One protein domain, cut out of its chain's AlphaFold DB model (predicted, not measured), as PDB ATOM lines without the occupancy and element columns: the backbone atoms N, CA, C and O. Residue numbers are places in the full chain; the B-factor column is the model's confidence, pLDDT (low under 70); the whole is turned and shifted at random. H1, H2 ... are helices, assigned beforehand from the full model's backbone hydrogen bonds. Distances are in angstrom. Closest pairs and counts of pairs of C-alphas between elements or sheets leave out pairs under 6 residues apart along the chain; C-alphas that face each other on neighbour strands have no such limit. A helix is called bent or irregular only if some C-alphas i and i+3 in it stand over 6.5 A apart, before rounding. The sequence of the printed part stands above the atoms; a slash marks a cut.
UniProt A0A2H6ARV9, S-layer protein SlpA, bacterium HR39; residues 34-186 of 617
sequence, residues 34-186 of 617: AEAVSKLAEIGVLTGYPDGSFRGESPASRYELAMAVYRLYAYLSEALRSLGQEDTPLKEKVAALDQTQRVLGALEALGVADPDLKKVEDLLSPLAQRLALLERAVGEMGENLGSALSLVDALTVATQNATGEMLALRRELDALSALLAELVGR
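AT A GLANCE: This is residues 34 to 186 of the 617 residues of the protein "S-layer protein SlpA" of bacterium HR39 (UniProt A0A2H6ARV9). One very long helix, H4, makes the whole length of a thin rod, and H2 and H3, one after the other, run back beside its first part, meeting it at two separate places with a gap between them. A small head, made of H1 and the unnamed stretch 43 to 61, sits off to the side of H2, away from H4, and residues 160 to 186 stick out alone as an arm. The printed part has 153 residues with four named helices, in the order H1, H2, H3, H4, and no named strand; the class is all helix. The whole is extended, with a radius of gyration of the C-alphas of 29.0 A and spans of 110 by 32 by 21 A.

IN THESE COORDINATES: H4, residues 115 to 185, is 104.2 A long from its first C-alpha at (176.534, 80.633, 202.978) to its last at (108.945, 81.867, 123.684). It is neither bent nor irregular, but only just: C-alphas 123 and 126 are 6.3 A apart. H3, residues 87 to 109, is 32.8 A long, and H2, residues 62 to 83, is 31.3 A long. H1, residues 34 to 42, is 12.1 A long and begins at C-alpha 34, at (144.776, 60.495, 163.641).

HOW THE PARTS SIT: H2 touches H4 with residues 69 to 73 alone, on residues 149 to 152 of H4; the closest C-alphas, those of Tyr 73 and Leu 149, are 7.2 A apart. The two run opposite ways at a shallow tilt of 33 degrees, only just short of steep. H3 and H4 form a helical hairpin and only just touch, with 3 pairs of C-alphas within 8 A, between residues 101 to 104 and 117 to 121. Their closest C-alphas are those of Leu 104 and Leu 117, 7.3 A apart, and they run opposite ways at a shallow tilt of 24 degrees. H2 and H3 meet only through their link. H1 is apart from H3 and H4, and only just apart from H2, at 8.5 A. Every O i to N i+4 pair is within hydrogen-bond range in H1 and H2; the figures are 18 of 19 in H3 and 64 of 67 in H4.

THE WHOLE: The C-alphas farthest apart are those of Gly 111 and Arg 186, 109.8 A. Residues 81 to 93, 132 to 141 and 160 to 186 stand free. The printed part has no cut. The link from H1 to H2 is long, with 19 residues; those from H2 to H3 and from H3 to H4 are tight. The mean pLDDT of the printed part is 70.6, and 81 residues are under 70, among them residues 79 to 99, 134 to 150 and 158 to 168.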
ATOM      1  N   ALA A  34     145.874  60.756 162.704       85.12
ATOM      2  CA  ALA A  34     144.776  60.495 163.641       85.12
ATOM      3  C   ALA A  34     144.863  61.339 164.922       85.12
ATOM      4  O   ALA A  34     143.855  61.898 165.354       85.12
ATOM      5  N   GLU A  35     146.057  61.492 165.498       84.75
ATOM      6  CA  GLU A  35     146.269  62.317 166.694       84.75
ATOM      7  C   GLU A  35     146.021  63.810 166.414       84.75
ATOM      8  O   GLU A  35     145.329  64.481 167.179       84.75
ATOM      9  N   ALA A  36     146.540  64.330 165.297       84.81
ATOM     10  CA  ALA A  36     146.381  65.734 164.916       84.81
ATOM     11  C   ALA A  36     144.917  66.077 164.600       84.81
ATOM     12  O   ALA A  36     144.388  67.071 165.098       84.81
ATOM     13  N   VAL A  37     144.244  65.221 163.827       88.81
ATOM     14  CA  VAL A  37     142.818  65.349 163.500       88.81
ATOM     15  C   VAL A  37     141.957  65.255 164.764       88.81
ATOM     16  O   VAL A  37     141.011  66.024 164.898       88.81
ATOM     17  N   SER A  38     142.314  64.390 165.722       87.25
ATOM     18  CA  SER A  38     141.592  64.278 166.999       87.25
ATOM     19  C   SER A  38     141.725  65.529 167.858       87.25
ATOM     20  O   SER A  38     140.706  66.081 168.261       87.25
ATOM     21  N   LYS A  39     142.939  66.057 168.044       85.12
ATOM     22  CA  LYS A  39     143.149  67.312 168.789       85.12
ATOM     23  C   LYS A  39     142.388  68.484 168.170       85.12
ATOM     24  O   LYS A  39     141.773  69.262 168.890       85.12
ATOM     25  N   LEU A  40     142.395  68.599 166.839       85.88
ATOM     26  CA  LEU A  40     141.657  69.645 166.122       85.88
ATOM     27  C   LEU A  40     140.129  69.456 166.174       85.88
ATOM     28  O   LEU A  40     139.400  70.445 166.094       85.88
ATOM     29  N   ALA A  41     139.639  68.224 166.319       89.31
ATOM     30  CA  ALA A  41     138.223  67.941 166.550       89.31
ATOM     31  C   ALA A  41     137.798  68.269 167.993       89.31
ATOM     32  O   ALA A  41     136.748  68.873 168.201       89.31
ATOM     33  N   GLU A  42     138.632  67.939 168.984       85.94
ATOM     34  CA  GLU A  42     138.402  68.230 170.409       85.94
ATOM     35  C   GLU A  42     138.260  69.736 170.683       85.94
ATOM     36  O   GLU A  42     137.367  70.139 171.427       85.94
ATOM     37  N   ILE A  43     139.075  70.579 170.035       84.31
ATOM     38  CA  ILE A  43     138.964  72.050 170.125       84.31
ATOM     39  C   ILE A  43     137.929  72.658 169.155       84.31
ATOM     40  O   ILE A  43     137.873  73.875 168.989       84.31
ATOM     41  N   GLY A  44     137.123  71.834 168.475       83.44
ATOM     42  CA  GLY A  44     136.031  72.276 167.597       83.44
ATOM     43  C   GLY A  44     136.451  72.920 166.269       83.44
ATOM     44  O   GLY A  44     135.596  73.425 165.539       83.44
ATOM     45  N   VAL A  45     137.741  72.900 165.917       85.62
ATOM     46  CA  VAL A  45     138.254  73.427 164.640       85.62
ATOM     47  C   VAL A  45     137.748  72.576 163.479       85.62
ATOM     48  O   VAL A  45     137.158  73.095 162.523       85.62
ATOM     49  N   LEU A  46     137.903  71.258 163.597       90.75
ATOM     50  CA  LEU A  46     137.328  70.284 162.678       90.75
ATOM     51  C   LEU A  46     136.005  69.760 163.247       90.75
ATOM     52  O   LEU A  46     135.925  69.360 164.401       90.75
ATOM     53  N   THR A  47     134.957  69.732 162.425       86.31
ATOM     54  CA  THR A  47     133.649  69.148 162.795       86.31
ATOM     55  C   THR A  47     133.290  67.912 161.978       86.31
ATOM     56  O   THR A  47     132.316  67.243 162.301       86.31
ATOM     57  N   GLY A  48     134.062  67.605 160.932       86.44
ATOM     58  CA  GLY A  48     133.705  66.594 159.939       86.44
ATOM     59  C   GLY A  48     132.422  66.932 159.174       86.44
ATOM     60  O   GLY A  48     131.914  68.059 159.225       86.44
ATOM     61  N   TYR A  49     131.918  65.932 158.461       86.69
ATOM     62  CA  TYR A  49     130.689  65.975 157.675       86.69
ATOM     63  C   TYR A  49     129.501  65.368 158.453       86.69
ATOM     64  O   TYR A  49     129.709  64.612 159.404       86.69
ATOM     65  N   PRO A  50     128.238  65.631 158.048       85.75
ATOM     66  CA  PRO A  50     127.048  65.109 158.735       85.75
ATOM     67  C   PRO A  50     126.924  63.575 158.780       85.75
ATOM     68  O   PRO A  50     126.138  63.050 159.562       85.75
ATOM     69  N   ASP A  51     127.681  62.859 157.946       86.56
ATOM     70  CA  ASP A  51     127.791  61.393 157.936       86.56
ATOM     71  C   ASP A  51     128.832  60.848 158.941       86.56
ATOM     72  O   ASP A  51     129.020  59.635 159.047       86.56
ATOM     73  N   GLY A  52     129.509  61.727 159.688       85.75
ATOM     74  CA  GLY A  52     130.565  61.372 160.635       85.75
ATOM     75  C   GLY A  52     131.923  61.075 159.991       85.75
ATOM     76  O   GLY A  52     132.755  60.440 160.640       85.75
ATOM     77  N   SER A  53     132.154  61.483 158.739       90.75
ATOM     78  CA  SER A  53     133.456  61.381 158.057       90.75
ATOM     79  C   SER A  53     134.298  62.664 158.167       90.75
ATOM     80  O   SER A  53     133.777  63.750 158.436       90.75
ATOM     81  N   PHE A  54     135.607  62.547 157.940       90.25
ATOM     82  CA  PHE A  54     136.575  63.643 157.803       90.25
ATOM     83  C   PHE A  54     136.942  63.919 156.338       90.25
ATOM     84  O   PHE A  54     137.191  65.062 155.965       90.25
ATOM     85  N   ARG A  55     136.961  62.869 155.509       90.12
ATOM     86  CA  ARG A  55     137.312  62.849 154.081       90.12
ATOM     87  C   ARG A  55     138.716  63.375 153.772       90.12
ATOM     88  O   ARG A  55     138.908  64.067 152.779       90.12
ATOM     89  N   GLY A  56     139.707  63.003 154.586       84.88
ATOM     90  CA  GLY A  56     141.086  63.515 154.500       84.88
ATOM     91  C   GLY A  56     141.814  63.304 153.160       84.88
ATOM     92  O   GLY A  56     142.713  64.072 152.844       84.88
ATOM     93  N   GLU A  57     141.405  62.314 152.359       85.44
ATOM     94  CA  GLU A  57     141.929  62.062 151.000       85.44
ATOM     95  C   GLU A  57     141.235  62.905 149.906       85.44
ATOM     96  O   GLU A  57     141.636  62.887 148.743       85.44
ATOM     97  N   SER A  58     140.159  63.626 150.242       86.06
ATOM     98  CA  SER A  58     139.453  64.498 149.296       86.06
ATOM     99  C   SER A  58     140.112  65.881 149.224       86.06
ATOM    100  O   SER A  58     140.556  66.402 150.249       86.06
ATOM    101  N   PRO A  59     140.145  66.532 148.047       83.38
ATOM    102  CA  PRO A  59     140.644  67.896 147.938       83.38
ATOM    103  C   PRO A  59     139.742  68.855 148.729       83.38
ATOM    104  O   PRO A  59     138.576  69.043 148.384       83.38
ATOM    105  N   ALA A  60     140.295  69.476 149.771       82.94
ATOM    106  CA  ALA A  60     139.584  70.464 150.575       82.94
ATOM    107  C   ALA A  60     139.203  71.693 149.735       82.94
ATOM    108  O   ALA A  60     140.033  72.277 149.027       82.94
ATOM    109  N   SER A  61     137.951  72.128 149.842       81.94
ATOM    110  CA  SER A  61     137.501  73.374 149.232       81.94
ATOM    111  C   SER A  61     138.080  74.593 149.958       81.94
ATOM    112  O   SER A  61     138.405  74.569 151.149       81.94
ATOM    113  N   ARG A  62     138.135  75.729 149.249       67.00
ATOM    114  CA  ARG A  62     138.539  77.020 149.836       67.00
ATOM    115  C   ARG A  62     137.630  77.438 151.004       67.00
ATOM    116  O   ARG A  62     138.095  78.141 151.895       67.00
ATOM    117  N   TYR A  63     136.370  76.997 151.005       63.88
ATOM    118  CA  TYR A  63     135.402  77.258 152.073       63.88
ATOM    119  C   TYR A  63     135.703  76.448 153.343       63.88
ATOM    120  O   TYR A  63     135.758  77.020 154.430       63.88
ATOM    121  N   GLU A  64     135.959  75.144 153.213       73.31
ATOM    122  CA  GLU A  64     136.294  74.271 154.350       73.31
ATOM    123  C   GLU A  64     137.600  74.706 155.022       73.31
ATOM    124  O   GLU A  64     137.659  74.803 156.249       73.31
ATOM    125  N   LEU A  65     138.613  75.066 154.223       77.94
ATOM    126  CA  LEU A  65     139.862  75.628 154.737       77.94
ATOM    127  C   LEU A  65     139.624  76.951 155.483       77.94
ATOM    128  O   LEU A  65     140.087  77.103 156.612       77.94
ATOM    129  N   ALA A  66     138.879  77.891 154.890       63.47
ATOM    130  CA  ALA A  66     138.567  79.168 155.533       63.47
ATOM    131  C   ALA A  66     137.810  78.982 156.860       63.47
ATOM    132  O   ALA A  66     138.096  79.677 157.834       63.47
ATOM    133  N   MET A  67     136.892  78.013 156.935       74.31
ATOM    134  CA  MET A  67     136.149  77.722 158.163       74.31
ATOM    135  C   MET A  67     137.009  77.079 159.253       74.31
ATOM    136  O   MET A  67     136.867  77.450 160.419       74.31
ATOM    137  N   ALA A  68     137.927  76.176 158.899       75.38
ATOM    138  CA  ALA A  68     138.896  75.633 159.851       75.38
ATOM    139  C   ALA A  68     139.813  76.740 160.405       75.38
ATOM    140  O   ALA A  68     139.988  76.842 161.619       75.38
ATOM    141  N   VAL A  69     140.329  77.627 159.542       75.12
ATOM    142  CA  VAL A  69     141.159  78.771 159.968       75.12
ATOM    143  C   VAL A  69     140.376  79.736 160.864       75.12
ATOM    144  O   VAL A  69     140.885  80.125 161.911       75.12
ATOM    145  N   TYR A  70     139.131  80.079 160.520       72.00
ATOM    146  CA  TYR A  70     138.285  80.956 161.340       72.00
ATOM    147  C   TYR A  70     138.014  80.382 162.740       72.00
ATOM    148  O   TYR A  70     138.104  81.096 163.738       72.00
ATOM    149  N   ARG A  71     137.718  79.080 162.841       79.62
ATOM    150  CA  ARG A  71     137.489  78.416 164.137       79.62
ATOM    151  C   ARG A  71     138.766  78.322 164.967       79.62
ATOM    152  O   ARG A  71     138.717  78.529 166.175       79.62
ATOM    153  N   LEU A  72     139.906  78.060 164.323       79.88
ATOM    154  CA  LEU A  72     141.210  78.053 164.987       79.88
ATOM    155  C   LEU A  72     141.563  79.449 165.506       79.88
ATOM    156  O   LEU A  72     142.031  79.572 166.634       79.88
ATOM    157  N   TYR A  73     141.277  80.495 164.726       73.75
ATOM    158  CA  TYR A  73     141.388  81.876 165.182       73.75
ATOM    159  C   TYR A  73     140.507  82.127 166.412       73.75
ATOM    160  O   TYR A  73     141.034  82.565 167.429       73.75
ATOM    161  N   ALA A  74     139.210  81.807 166.366       70.94
ATOM    162  CA  ALA A  74     138.306  82.017 167.500       70.94
ATOM    163  C   ALA A  74     138.786  81.310 168.785       70.94
ATOM    164  O   ALA A  74     138.773  81.901 169.862       70.94
ATOM    165  N   TYR A  75     139.274  80.070 168.673       79.19
ATOM    166  CA  TYR A  75     139.856  79.340 169.802       79.19
ATOM    167  C   TYR A  75     141.127  80.017 170.346       79.19
ATOM    168  O   TYR A  75     141.267  80.205 171.554       79.19
ATOM    169  N   LEU A  76     142.055  80.407 169.465       74.00
ATOM    170  CA  LEU A  76     143.309  81.052 169.863       74.00
ATOM    171  C   LEU A  76     143.092  82.461 170.427       74.00
ATOM    172  O   LEU A  76     143.801  82.847 171.351       74.00
ATOM    173  N   SER A  77     142.129  83.225 169.911       64.19
ATOM    174  CA  SER A  77     141.835  84.572 170.399       64.19
ATOM    175  C   SER A  77     141.229  84.548 171.797       64.19
ATOM    176  O   SER A  77     141.641  85.346 172.637       64.19
ATOM    177  N   GLU A  78     140.346  83.591 172.090       71.44
ATOM    178  CA  GLU A  78     139.813  83.393 173.439       71.44
ATOM    179  C   GLU A  78     140.886  82.854 174.402       71.44
ATOM    180  O   GLU A  78     140.995  83.336 175.529       71.44
ATOM    181  N   ALA A  79     141.753  81.939 173.953       69.44
ATOM    182  CA  ALA A  79     142.890  81.469 174.749       69.44
ATOM    183  C   ALA A  79     143.894  82.597 175.074       69.44
ATOM    184  O   ALA A  79     144.361  82.708 176.204       69.44
ATOM    185  N   LEU A  80     144.204  83.475 174.116       61.56
ATOM    186  CA  LEU A  80     145.024  84.668 174.360       61.56
ATOM    187  C   LEU A  80     144.321  85.668 175.287       61.56
ATOM    188  O   LEU A  80     144.968  86.281 176.136       61.56
ATOM    189  N   ARG A  81     143.002  85.833 175.145       59.00
ATOM    190  CA  ARG A  81     142.196  86.724 175.987       59.00
ATOM    191  C   ARG A  81     142.163  86.250 177.438       59.00
ATOM    192  O   ARG A  81     142.297  87.086 178.327       59.00
ATOM    193  N   SER A  82     142.039  84.945 177.683       59.75
ATOM    194  CA  SER A  82     142.078  84.376 179.036       59.75
ATOM    195  C   SER A  82     143.474  84.483 179.661       59.75
ATOM    196  O   SER A  82     143.592  84.926 180.804       59.75
ATOM    197  N   LEU A  83     144.539  84.223 178.891       55.72
ATOM    198  CA  LEU A  83     145.925  84.467 179.317       55.72
ATOM    199  C   LEU A  83     146.178  85.945 179.668       55.72
ATOM    200  O   LEU A  83     146.865  86.233 180.644       55.72
ATOM    201  N   GLY A  84     145.578  86.882 178.928       52.38
ATOM    202  CA  GLY A  84     145.626  88.318 179.224       52.38
ATOM    203  C   GLY A  84     144.765  88.775 180.412       52.38
ATOM    204  O   GLY A  84     144.847  89.943 180.790       52.38
ATOM    205  N   GLN A  85     143.938  87.901 181.001       50.28
ATOM    206  CA  GLN A  85     143.121  88.211 182.184       50.28
ATOM    207  C   GLN A  85     143.627  87.556 183.481       50.28
ATOM    208  O   GLN A  85     143.419  88.131 184.548       50.28
ATOM    209  N   GLU A  86     144.361  86.438 183.425       49.31
ATOM    210  CA  GLU A  86     144.997  85.803 184.603       49.31
ATOM    211  C   GLU A  86     146.425  86.313 184.905       49.31
ATOM    212  O   GLU A  86     147.248  85.643 185.532       49.31
ATOM    213  N   ASP A  87     146.715  87.544 184.496       50.22
ATOM    214  CA  ASP A  87     148.020  88.192 184.655       50.22
ATOM    215  C   ASP A  87     148.379  88.487 186.133       50.22
ATOM    216  O   ASP A  87     149.550  88.512 186.514       50.22
ATOM    217  N   THR A  88     147.376  88.701 186.993       51.47
ATOM    218  CA  THR A  88     147.537  89.104 188.404       51.47
ATOM    219  C   THR A  88     148.330  88.104 189.259       51.47
ATOM    220  O   THR A  88     149.373  88.501 189.786       51.47
ATOM    221  N   PRO A  89     147.940  86.820 189.397       57.47
ATOM    222  CA  PRO A  89     148.644  85.882 190.276       57.47
ATOM    223  C   PRO A  89     150.044  85.485 189.783       57.47
ATOM    224  O   PRO A  89     150.840  84.987 190.585       57.47
ATOM    225  N   LEU A  90     150.369  85.676 188.496       53.19
ATOM    226  CA  LEU A  90     151.736  85.494 187.996       53.19
ATOM    227  C   LEU A  90     152.584  86.747 188.236       53.19
ATOM    228  O   LEU A  90     153.659  86.633 188.824       53.19
ATOM    229  N   LYS A  91     152.086  87.940 187.880       57.47
ATOM    230  CA  LYS A  91     152.791  89.213 188.112       57.47
ATOM    231  C   LYS A  91     153.056  89.473 189.592       57.47
ATOM    232  O   LYS A  91     154.148  89.923 189.926       57.47
ATOM    233  N   GLU A  92     152.137  89.119 190.490       59.62
ATOM    234  CA  GLU A  92     152.374  89.184 191.940       59.62
ATOM    235  C   GLU A  92     153.506  88.249 192.393       59.62
ATOM    236  O   GLU A  92     154.353  88.651 193.190       59.62
ATOM    237  N   LYS A  93     153.584  87.022 191.860       57.25
ATOM    238  CA  LYS A  93     154.666  86.074 192.187       57.25
ATOM    239  C   LYS A  93     156.019  86.520 191.634       57.25
ATOM    240  O   LYS A  93     157.027  86.364 192.321       57.25
ATOM    241  N   VAL A  94     156.045  87.096 190.433       60.94
ATOM    242  CA  VAL A  94     157.258  87.673 189.834       60.94
ATOM    243  C   VAL A  94     157.703  88.910 190.619       60.94
ATOM    244  O   VAL A  94     158.863  88.991 191.005       60.94
ATOM    245  N   ALA A  95     156.788  89.812 190.983       64.19
ATOM    246  CA  ALA A  95     157.091  90.970 191.827       64.19
ATOM    247  C   ALA A  95     157.568  90.576 193.242       64.19
ATOM    248  O   ALA A  95     158.450  91.234 193.796       64.19
ATOM    249  N   ALA A  96     157.040  89.490 193.813       66.38
ATOM    250  CA  ALA A  96     157.506  88.936 195.085       66.38
ATOM    251  C   ALA A  96     158.918  88.327 194.978       66.38
ATOM    252  O   ALA A  96     159.740  88.521 195.876       66.38
ATOM    253  N   LEU A  97     159.238  87.640 193.876       62.59
ATOM    254  CA  LEU A  97     160.601  87.180 193.573       62.59
ATOM    255  C   LEU A  97     161.571  88.365 193.445       62.59
ATOM    256  O   LEU A  97     162.643  88.344 194.049       62.59
ATOM    257  N   ASP A  98     161.155  89.425 192.754       67.25
ATOM    258  CA  ASP A  98     161.935  90.652 192.555       67.25
ATOM    259  C   ASP A  98     162.191  91.394 193.885       67.25
ATOM    260  O   ASP A  98     163.309  91.830 194.175       67.25
ATOM    261  N   GLN A  99     161.183  91.468 194.767       69.94
ATOM    262  CA  GLN A  99     161.357  91.938 196.149       69.94
ATOM    263  C   GLN A  99     162.329  91.053 196.938       69.94
ATOM    264  O   GLN A  99     163.167  91.578 197.671       69.94
ATOM    265  N   THR A 100     162.256  89.731 196.774       71.25
ATOM    266  CA  THR A 100     163.129  88.785 197.485       71.25
ATOM    267  C   THR A 100     164.594  88.977 197.075       71.25
ATOM    268  O   THR A 100     165.458  89.069 197.947       71.25
ATOM    269  N   GLN A 101     164.880  89.143 195.778       64.94
ATOM    270  CA  GLN A 101     166.229  89.453 195.283       64.94
ATOM    271  C   GLN A 101     166.756  90.801 195.804       64.94
ATOM    272  O   GLN A 101     167.913  90.891 196.212       64.94
ATOM    273  N   ARG A 102     165.910  91.839 195.877       69.44
ATOM    274  CA  ARG A 102     166.296  93.144 196.452       69.44
ATOM    275  C   ARG A 102     166.639  93.052 197.943       69.44
ATOM    276  O   ARG A 102     167.563  93.728 198.388       69.44
ATOM    277  N   VAL A 103     165.927  92.222 198.708       71.19
ATOM    278  CA  VAL A 103     166.227  91.981 200.132       71.19
ATOM    279  C   VAL A 103     167.544  91.214 200.302       71.19
ATOM    280  O   VAL A 103     168.335  91.583 201.167       71.19
ATOM    281  N   LEU A 104     167.820  90.214 199.455       64.75
ATOM    282  CA  LEU A 104     169.113  89.513 199.424       64.75
ATOM    283  C   LEU A 104     170.281  90.477 199.152       64.75
ATOM    284  O   LEU A 104     171.194  90.562 199.971       64.75
ATOM    285  N   GLY A 105     170.209  91.281 198.086       67.56
ATOM    286  CA  GLY A 105     171.260  92.259 197.768       67.56
ATOM    287  C   GLY A 105     171.453  93.333 198.849       67.56
ATOM    288  O   GLY A 105     172.574  93.776 199.096       67.56
ATOM    289  N   ALA A 106     170.386  93.726 199.553       68.56
ATOM    290  CA  ALA A 106     170.479  94.640 200.693       68.56
ATOM    291  C   ALA A 106     171.145  94.000 201.930       68.56
ATOM    292  O   ALA A 106     171.861  94.688 202.658       68.56
ATOM    293  N   LEU A 107     170.944  92.698 202.165       65.25
ATOM    294  CA  LEU A 107     171.606  91.946 203.241       65.25
ATOM    295  C   LEU A 107     173.100  91.735 202.958       65.25
ATOM    296  O   LEU A 107     173.921  91.922 203.861       65.25
ATOM    297  N   GLU A 108     173.470  91.433 201.710       65.06
ATOM    298  CA  GLU A 108     174.878  91.373 201.295       65.06
ATOM    299  C   GLU A 108     175.574  92.736 201.431       65.06
ATOM    300  O   GLU A 108     176.681  92.810 201.967       65.06
ATOM    301  N   ALA A 109     174.915  93.831 201.033       68.94
ATOM    302  CA  ALA A 109     175.445  95.190 201.183       68.94
ATOM    303  C   ALA A 109     175.658  95.612 202.652       68.94
ATOM    304  O   ALA A 109     176.483  96.482 202.933       68.94
ATOM    305  N   LEU A 110     174.950  94.981 203.596       70.62
ATOM    306  CA  LEU A 110     175.144  95.133 205.044       70.62
ATOM    307  C   LEU A 110     176.223  94.191 205.618       70.62
ATOM    308  O   LEU A 110     176.465  94.204 206.825       70.62
ATOM    309  N   GLY A 111     176.886  93.389 204.780       63.00
ATOM    310  CA  GLY A 111     177.961  92.475 205.177       63.00
ATOM    311  C   GLY A 111     177.488  91.162 205.811       63.00
ATOM    312  O   GLY A 111     178.298  90.454 206.411       63.00
ATOM    313  N   VAL A 112     176.200  90.815 205.694       60.69
ATOM    314  CA  VAL A 112     175.629  89.576 206.252       60.69
ATOM    315  C   VAL A 112     175.918  88.399 205.312       60.69
ATOM    316  O   VAL A 112     175.056  87.931 204.573       60.69
ATOM    317  N   ALA A 113     177.166  87.929 205.326       56.22
ATOM    318  CA  ALA A 113     177.624  86.813 204.502       56.22
ATOM    319  C   ALA A 113     177.168  85.451 205.067       56.22
ATOM    320  O   ALA A 113     177.927  84.764 205.754       56.22
ATOM    321  N   ASP A 114     175.932  85.051 204.763       67.06
ATOM    322  CA  ASP A 114     175.411  83.714 205.071       67.06
ATOM    323  C   ASP A 114     175.623  82.749 203.876       67.06
ATOM    324  O   ASP A 114     175.162  83.032 202.763       67.06
ATOM    325  N   PRO A 115     176.305  81.598 204.055       66.81
ATOM    326  CA  PRO A 115     176.534  80.633 202.978       66.81
ATOM    327  C   PRO A 115     175.258  79.955 202.448       66.81
ATOM    328  O   PRO A 115     175.308  79.369 201.364       66.81
ATOM    329  N   ASP A 116     174.132  80.006 203.165       69.44
ATOM    330  CA  ASP A 116     172.840  79.514 202.675       69.44
ATOM    331  C   ASP A 116     172.074  80.572 201.857       69.44
ATOM    332  O   ASP A 116     171.378  80.196 200.914       69.44
ATOM    333  N   LEU A 117     172.273  81.878 202.104       65.19
ATOM    334  CA  LEU A 117     171.741  82.944 201.231       65.19
ATOM    335  C   LEU A 117     172.333  82.852 199.819       65.19
ATOM    336  O   LEU A 117     171.599  82.902 198.832       65.19
ATOM    337  N   LYS A 118     173.645  82.615 199.718       68.94
ATOM    338  CA  LYS A 118     174.335  82.520 198.425       68.94
ATOM    339  C   LYS A 118     173.833  81.360 197.554       68.94
ATOM    340  O   LYS A 118     173.633  81.525 196.357       68.94
ATOM    341  N   LYS A 119     173.512  80.212 198.167       74.25
ATOM    342  CA  LYS A 119     172.876  79.078 197.465       74.25
ATOM    343  C   LYS A 119     171.493  79.431 196.920       74.25
ATOM    344  O   LYS A 119     171.098  78.903 195.886       74.25
ATOM    345  N   VAL A 120     170.735  80.276 197.622       70.19
ATOM    346  CA  VAL A 120     169.419  80.734 197.156       70.19
ATOM    347  C   VAL A 120     169.581  81.664 195.953       70.19
ATOM    348  O   VAL A 120     168.860  81.505 194.971       70.19
ATOM    349  N   GLU A 121     170.561  82.564 195.965       69.94
ATOM    350  CA  GLU A 121     170.868  83.440 194.826       69.94
ATOM    351  C   GLU A 121     171.352  82.669 193.581       69.94
ATOM    352  O   GLU A 121     170.845  82.899 192.474       69.94
ATOM    353  N   ASP A 122     172.246  81.691 193.772       76.38
ATOM    354  CA  ASP A 122     172.726  80.772 192.728       76.38
ATOM    355  C   ASP A 122     171.574  79.968 192.083       76.38
ATOM    356  O   ASP A 122     171.631  79.625 190.899       76.38
ATOM    357  N   LEU A 123     170.503  79.678 192.837       75.38
ATOM    358  CA  LEU A 123     169.300  78.990 192.347       75.38
ATOM    359  C   LEU A 123     168.265  79.938 191.714       75.38
ATOM    360  O   LEU A 123     167.536  79.523 190.810       75.38
ATOM    361  N   LEU A 124     168.189  81.195 192.158       73.25
ATOM    362  CA  LEU A 124     167.248  82.192 191.634       73.25
ATOM    363  C   LEU A 124     167.706  82.789 190.298       73.25
ATOM    364  O   LEU A 124     166.877  82.997 189.411       73.25
ATOM    365  N   SER A 125     169.006  83.024 190.114       75.44
ATOM    366  CA  SER A 125     169.539  83.653 188.894       75.44
ATOM    367  C   SER A 125     169.205  82.887 187.595       75.44
ATOM    368  O   SER A 125     168.735  83.518 186.642       75.44
ATOM    369  N   PRO A 126     169.328  81.542 187.520       77.69
ATOM    370  CA  PRO A 126     168.917  80.774 186.339       77.69
ATOM    371  C   PRO A 126     167.400  80.785 186.099       77.69
ATOM    372  O   PRO A 126     166.955  80.699 184.952       77.69
ATOM    373  N   LEU A 127     166.595  80.880 187.164       71.44
ATOM    374  CA  LEU A 127     165.135  80.951 187.065       71.44
ATOM    375  C   LEU A 127     164.683  82.308 186.512       71.44
ATOM    376  O   LEU A 127     163.854  82.334 185.606       71.44
ATOM    377  N   ALA A 128     165.281  83.410 186.975       71.31
ATOM    378  CA  ALA A 128     165.023  84.751 186.449       71.31
ATOM    379  C   ALA A 128     165.394  84.868 184.957       71.31
ATOM    380  O   ALA A 128     164.606  85.366 184.156       71.31
ATOM    381  N   GLN A 129     166.549  84.323 184.551       74.25
ATOM    382  CA  GLN A 129     166.948  84.282 183.136       74.25
ATOM    383  C   GLN A 129     165.974  83.463 182.276       74.25
ATOM    384  O   GLN A 129     165.615  83.885 181.176       74.25
ATOM    385  N   ARG A 130     165.512  82.308 182.774       72.62
ATOM    386  CA  ARG A 130     164.499  81.493 182.085       72.62
ATOM    387  C   ARG A 130     163.159  82.210 181.962       72.62
ATOM    388  O   ARG A 130     162.549  82.109 180.904       72.62
ATOM    389  N   LEU A 131     162.727  82.928 182.999       72.94
ATOM    390  CA  LEU A 131     161.492  83.709 182.983       72.94
ATOM    391  C   LEU A 131     161.545  84.802 181.904       72.94
ATOM    392  O   LEU A 131     160.665  84.847 181.053       72.94
ATOM    393  N   ALA A 132     162.624  85.589 181.861       68.56
ATOM    394  CA  ALA A 132     162.800  86.662 180.878       68.56
ATOM    395  C   ALA A 132     162.853  86.160 179.417       68.56
ATOM    396  O   ALA A 132     162.403  86.847 178.498       68.56
ATOM    397  N   LEU A 133     163.385  84.953 179.180       70.81
ATOM    398  CA  LEU A 133     163.320  84.300 177.864       70.81
ATOM    399  C   LEU A 133     161.891  83.862 177.507       70.81
ATOM    400  O   LEU A 133     161.488  83.978 176.351       70.81
ATOM    401  N   LEU A 134     161.126  83.386 178.493       67.69
ATOM    402  CA  LEU A 134     159.730  82.977 178.332       67.69
ATOM    403  C   LEU A 134     158.823  84.178 178.032       67.69
ATOM    404  O   LEU A 134     158.022  84.112 177.104       67.69
ATOM    405  N   GLU A 135     158.999  85.291 178.746       69.56
ATOM    406  CA  GLU A 135     158.277  86.549 178.509       69.56
ATOM    407  C   GLU A 135     158.519  87.091 177.091       69.56
ATOM    408  O   GLU A 135     157.568  87.467 176.408       69.56
ATOM    409  N   ARG A 136     159.770  87.061 176.605       66.50
ATOM    410  CA  ARG A 136     160.090  87.434 175.214       66.50
ATOM    411  C   ARG A 136     159.425  86.517 174.195       66.50
ATOM    412  O   ARG A 136     158.795  87.017 173.271       66.50
ATOM    413  N   ALA A 137     159.520  85.199 174.380       62.28
ATOM    414  CA  ALA A 137     158.912  84.233 173.467       62.28
ATOM    415  C   ALA A 137     157.379  84.376 173.411       62.28
ATOM    416  O   ALA A 137     156.792  84.282 172.335       62.28
ATOM    417  N   VAL A 138     156.726  84.654 174.545       64.38
ATOM    418  CA  VAL A 138     155.283  84.949 174.602       64.38
ATOM    419  C   VAL A 138     154.955  86.269 173.894       64.38
ATOM    420  O   VAL A 138     153.971  86.319 173.158       64.38
ATOM    421  N   GLY A 139     155.785  87.306 174.047       61.97
ATOM    422  CA  GLY A 139     155.644  88.573 173.318       61.97
ATOM    423  C   GLY A 139     155.737  88.401 171.798       61.97
ATOM    424  O   GLY A 139     154.811  88.777 171.080       61.97
ATOM    425  N   GLU A 140     156.798  87.750 171.311       68.75
ATOM    426  CA  GLU A 140     156.982  87.425 169.887       68.75
ATOM    427  C   GLU A 140     155.828  86.564 169.347       68.75
ATOM    428  O   GLU A 140     155.342  86.774 168.235       68.75
ATOM    429  N   MET A 141     155.341  85.598 170.131       60.72
ATOM    430  CA  MET A 141     154.194  84.775 169.747       60.72
ATOM    431  C   MET A 141     152.899  85.602 169.674       60.72
ATOM    432  O   MET A 141     152.095  85.384 168.768       60.72
ATOM    433  N   GLY A 142     152.725  86.594 170.553       63.84
ATOM    434  CA  GLY A 142     151.628  87.563 170.511       63.84
ATOM    435  C   GLY A 142     151.644  88.451 169.261       63.84
ATOM    436  O   GLY A 142     150.607  88.602 168.616       63.84
ATOM    437  N   GLU A 143     152.804  88.981 168.861       66.12
ATOM    438  CA  GLU A 143     152.946  89.783 167.630       66.12
ATOM    439  C   GLU A 143     152.701  88.953 166.359       66.12
ATOM    440  O   GLU A 143     152.011  89.397 165.433       66.12
ATOM    441  N   ASN A 144     153.200  87.713 166.328       65.50
ATOM    442  CA  ASN A 144     152.945  86.776 165.232       65.50
ATOM    443  C   ASN A 144     151.457  86.405 165.134       65.50
ATOM    444  O   ASN A 144     150.902  86.362 164.033       65.50
ATOM    445  N   LEU A 145     150.786  86.191 166.272       63.22
ATOM    446  CA  LEU A 145     149.344  85.938 166.312       63.22
ATOM    447  C   LEU A 145     148.556  87.180 165.871       63.22
ATOM    448  O   LEU A 145     147.694  87.052 165.008       63.22
ATOM    449  N   GLY A 146     148.898  88.384 166.337       63.00
ATOM    450  CA  GLY A 146     148.300  89.641 165.857       63.00
ATOM    451  C   GLY A 146     148.458  89.860 164.344       63.00
ATOM    452  O   GLY A 146     147.524  90.294 163.667       63.00
ATOM    453  N   SER A 147     149.606  89.475 163.784       66.88
ATOM    454  CA  SER A 147     149.844  89.507 162.335       66.88
ATOM    455  C   SER A 147     148.959  88.500 161.590       66.88
ATOM    456  O   SER A 147     148.288  88.865 160.623       66.88
ATOM    457  N   ALA A 148     148.885  87.250 162.063       57.28
ATOM    458  CA  ALA A 148     148.021  86.222 161.480       57.28
ATOM    459  C   ALA A 148     146.528  86.600 161.534       57.28
ATOM    460  O   ALA A 148     145.806  86.390 160.562       57.28
ATOM    461  N   LEU A 149     146.087  87.219 162.630       62.62
ATOM    462  CA  LEU A 149     144.746  87.784 162.818       62.62
ATOM    463  C   LEU A 149     144.380  88.771 161.704       62.62
ATOM    464  O   LEU A 149     143.371  88.581 161.027       62.62
ATOM    465  N   SER A 150     145.243  89.755 161.434       66.06
ATOM    466  CA  SER A 150     145.009  90.737 160.363       66.06
ATOM    467  C   SER A 150     144.874  90.103 158.969       66.06
ATOM    468  O   SER A 150     144.098  90.579 158.138       66.06
ATOM    469  N   LEU A 151     145.575  88.989 158.716       72.50
ATOM    470  CA  LEU A 151     145.450  88.227 157.472       72.50
ATOM    471  C   LEU A 151     144.119  87.465 157.400       72.50
ATOM    472  O   LEU A 151     143.540  87.373 156.318       72.50
ATOM    473  N   VAL A 152     143.612  86.947 158.525       68.00
ATOM    474  CA  VAL A 152     142.291  86.296 158.601       68.00
ATOM    475  C   VAL A 152     141.164  87.305 158.376       68.00
ATOM    476  O   VAL A 152     140.229  87.007 157.629       68.00
ATOM    477  N   ASP A 153     141.269  88.515 158.927       70.56
ATOM    478  CA  ASP A 153     140.304  89.592 158.675       70.56
ATOM    479  C   ASP A 153     140.323  90.019 157.194       70.56
ATOM    480  O   ASP A 153     139.271  90.093 156.551       70.56
ATOM    481  N   ALA A 154     141.510  90.196 156.600       65.62
ATOM    482  CA  ALA A 154     141.657  90.500 155.173       65.62
ATOM    483  C   ALA A 154     141.096  89.386 154.265       65.62
ATOM    484  O   ALA A 154     140.402  89.668 153.286       65.62
ATOM    485  N   LEU A 155     141.337  88.114 154.608       62.28
ATOM    486  CA  LEU A 155     140.738  86.954 153.937       62.28
ATOM    487  C   LEU A 155     139.211  86.943 154.066       62.28
ATOM    488  O   LEU A 155     138.527  86.612 153.099       62.28
ATOM    489  N   THR A 156     138.674  87.328 155.223       65.31
ATOM    490  CA  THR A 156     137.225  87.400 155.470       65.31
ATOM    491  C   THR A 156     136.565  88.474 154.604       65.31
ATOM    492  O   THR A 156     135.549  88.209 153.966       65.31
ATOM    493  N   VAL A 157     137.167  89.660 154.489       74.50
ATOM    494  CA  VAL A 157     136.687  90.710 153.568       74.50
ATOM    495  C   VAL A 157     136.772  90.247 152.109       74.50
ATOM    496  O   VAL A 157     135.825  90.420 151.341       74.50
ATOM    497  N   ALA A 158     137.869  89.590 151.716       60.53
ATOM    498  CA  ALA A 158     138.029  89.071 150.359       60.53
ATOM    499  C   ALA A 158     136.984  87.993 150.002       60.53
ATOM    500  O   ALA A 158     136.479  87.985 148.877       60.53
ATOM    501  N   THR A 159     136.614  87.104 150.935       55.22
ATOM    502  CA  THR A 159     135.545  86.118 150.692       55.22
ATOM    503  C   THR A 159     134.164  86.765 150.629       55.22
ATOM    504  O   THR A 159     133.371  86.372 149.773       55.22
ATOM    505  N   GLN A 160     133.883  87.789 151.441       62.84
ATOM    506  CA  GLN A 160     132.633  88.556 151.356       62.84
ATOM    507  C   GLN A 160     132.477  89.233 149.986       62.84
ATOM    508  O   GLN A 160     131.438  89.065 149.340       62.84
ATOM    509  N   ASN A 161     133.525  89.896 149.487       69.50
ATOM    510  CA  ASN A 161     133.521  90.512 148.157       69.50
ATOM    511  C   ASN A 161     133.274  89.470 147.050       69.50
ATOM    512  O   ASN A 161     132.363  89.641 146.241       69.50
ATOM    513  N   ALA A 162     133.991  88.340 147.080       57.34
ATOM    514  CA  ALA A 162     133.813  87.258 146.110       57.34
ATOM    515  C   ALA A 162     132.393  86.653 146.133       57.34
ATOM    516  O   ALA A 162     131.840  86.324 145.083       57.34
ATOM    517  N   THR A 163     131.754  86.532 147.306       57.16
ATOM    518  CA  THR A 163     130.343  86.101 147.374       57.16
ATOM    519  C   THR A 163     129.378  87.141 146.800       57.16
ATOM    520  O   THR A 163     128.399  86.762 146.155       57.16
ATOM    521  N   GLY A 164     129.669  88.437 146.960       61.41
ATOM    522  CA  GLY A 164     128.923  89.525 146.324       61.41
ATOM    523  C   GLY A 164     129.011  89.480 144.796       61.41
ATOM    524  O   GLY A 164     127.984  89.548 144.120       61.41
ATOM    525  N   GLU A 165     130.213  89.274 144.253       69.69
ATOM    526  CA  GLU A 165     130.449  89.087 142.813       69.69
ATOM    527  C   GLU A 165     129.714  87.854 142.266       69.69
ATOM    528  O   GLU A 165     129.018  87.945 141.255       69.69
ATOM    529  N   MET A 166     129.779  86.713 142.965       52.53
ATOM    530  CA  MET A 166     129.035  85.505 142.583       52.53
ATOM    531  C   MET A 166     127.513  85.716 142.589       52.53
ATOM    532  O   MET A 166     126.820  85.194 141.715       52.53
ATOM    533  N   LEU A 167     126.979  86.487 143.543       62.66
ATOM    534  CA  LEU A 167     125.559  86.849 143.592       62.66
ATOM    535  C   LEU A 167     125.158  87.787 142.444       62.66
ATOM    536  O   LEU A 167     124.064  87.636 141.899       62.66
ATOM    537  N   ALA A 168     126.024  88.724 142.053       67.94
ATOM    538  CA  ALA A 168     125.802  89.582 140.891       67.94
ATOM    539  C   ALA A 168     125.799  88.764 139.589       67.94
ATOM    540  O   ALA A 168     124.813  88.791 138.853       67.94
ATOM    541  N   LEU A 169     126.831  87.942 139.370       76.38
ATOM    542  CA  LEU A 169     126.943  87.067 138.199       76.38
ATOM    543  C   LEU A 169     125.777  86.070 138.112       76.38
ATOM    544  O   LEU A 169     125.296  85.752 137.024       76.38
ATOM    545  N   ARG A 170     125.266  85.599 139.258       68.94
ATOM    546  CA  ARG A 170     124.076  84.744 139.287       68.94
ATOM    547  C   ARG A 170     122.821  85.478 138.808       68.94
ATOM    548  O   ARG A 170     122.070  84.902 138.030       68.94
ATOM    549  N   ARG A 171     122.617  86.738 139.210       71.25
ATOM    550  CA  ARG A 171     121.498  87.566 138.717       71.25
ATOM    551  C   ARG A 171     121.596  87.820 137.215       71.25
ATOM    552  O   ARG A 171     120.573  87.784 136.540       71.25
ATOM    553  N   GLU A 172     122.801  88.037 136.688       84.56
ATOM    554  CA  GLU A 172     123.026  88.156 135.241       84.56
ATOM    555  C   GLU A 172     122.687  86.855 134.505       84.56
ATOM    556  O   GLU A 172     121.993  86.892 133.491       84.56
ATOM    557  N   LEU A 173     123.102  85.699 135.033       76.38
ATOM    558  CA  LEU A 173     122.753  84.393 134.468       76.38
ATOM    559  C   LEU A 173     121.240  84.131 134.508       76.38
ATOM    560  O   LEU A 173     120.675  83.670 133.515       76.38
ATOM    561  N   ASP A 174     120.578  84.454 135.621       77.62
ATOM    562  CA  ASP A 174     119.127  84.311 135.750       77.62
ATOM    563  C   ASP A 174     118.411  85.253 134.746       77.62
ATOM    564  O   ASP A 174     117.510  84.811 134.030       77.62
ATOM    565  N   ALA A 175     118.874  86.500 134.572       75.50
ATOM    566  CA  ALA A 175     118.352  87.446 133.575       75.50
ATOM    567  C   ALA A 175     118.583  86.989 132.120       75.50
ATOM    568  O   ALA A 175     117.669  87.059 131.296       75.50
ATOM    569  N   LEU A 176     119.767  86.458 131.798       78.81
ATOM    570  CA  LEU A 176     120.058  85.857 130.493       78.81
ATOM    571  C   LEU A 176     119.186  84.624 130.230       78.81
ATOM    572  O   LEU A 176     118.737  84.430 129.102       78.81
ATOM    573  N   SER A 177     118.897  83.813 131.251       71.44
ATOM    574  CA  SER A 177     117.997  82.665 131.104       71.44
ATOM    575  C   SER A 177     116.538  83.087 130.884       71.44
ATOM    576  O   SER A 177     115.848  82.461 130.079       71.44
ATOM    577  N   ALA A 178     116.090  84.188 131.499       70.12
ATOM    578  CA  ALA A 178     114.787  84.792 131.226       70.12
ATOM    579  C   ALA A 178     114.699  85.342 129.789       70.12
ATOM    580  O   ALA A 178     113.737  85.042 129.085       70.12
ATOM    581  N   LEU A 179     115.726  86.055 129.314       76.62
ATOM    582  CA  LEU A 179     115.811  86.525 127.923       76.62
ATOM    583  C   LEU A 179     115.852  85.362 126.919       76.62
ATOM    584  O   LEU A 179     115.212  85.426 125.871       76.62
ATOM    585  N   LEU A 180     116.558  84.272 127.236       71.31
ATOM    586  CA  LEU A 180     116.550  83.054 126.422       71.31
ATOM    587  C   LEU A 180     115.147  82.428 126.383       71.31
ATOM    588  O   LEU A 180     114.688  82.033 125.313       71.31
ATOM    589  N   ALA A 181     114.454  82.360 127.523       68.56
ATOM    590  CA  ALA A 181     113.086  81.854 127.601       68.56
ATOM    591  C   ALA A 181     112.094  82.734 126.821       68.56
ATOM    592  O   ALA A 181     111.201  82.196 126.170       68.56
ATOM    593  N   GLU A 182     112.278  84.056 126.812       74.69
ATOM    594  CA  GLU A 182     111.503  84.983 125.981       74.69
ATOM    595  C   GLU A 182     111.777  84.759 124.485       74.69
ATOM    596  O   GLU A 182     110.840  84.619 123.702       74.69
ATOM    597  N   LEU A 183     113.049  84.638 124.081       69.12
ATOM    598  CA  LEU A 183     113.448  84.379 122.690       69.12
ATOM    599  C   LEU A 183     112.941  83.027 122.171       69.12
ATOM    600  O   LEU A 183     112.413  82.962 121.062       69.12
ATOM    601  N   VAL A 184     113.044  81.961 122.969       65.56
ATOM    602  CA  VAL A 184     112.455  80.641 122.665       65.56
ATOM    603  C   VAL A 184     110.921  80.701 122.713       65.56
ATOM    604  O   VAL A 184     110.241  80.003 121.963       65.56
ATOM    605  N   GLY A 185     110.370  81.576 123.556       59.28
ATOM    606  CA  GLY A 185     108.945  81.867 123.684       59.28
ATOM    607  C   GLY A 185     108.336  82.653 122.519       59.28
ATOM    608  O   GLY A 185     107.108  82.692 122.424       59.28
ATOM    609  N   ARG A 186     109.139  83.214 121.595       65.06
ATOM    610  CA  ARG A 186     108.676  83.911 120.375       65.06
ATOM    611  C   ARG A 186     108.069  82.957 119.337       65.06
ATOM    612  O   ARG A 186     108.527  82.857 118.196       65.06
TER     613      ARG A 186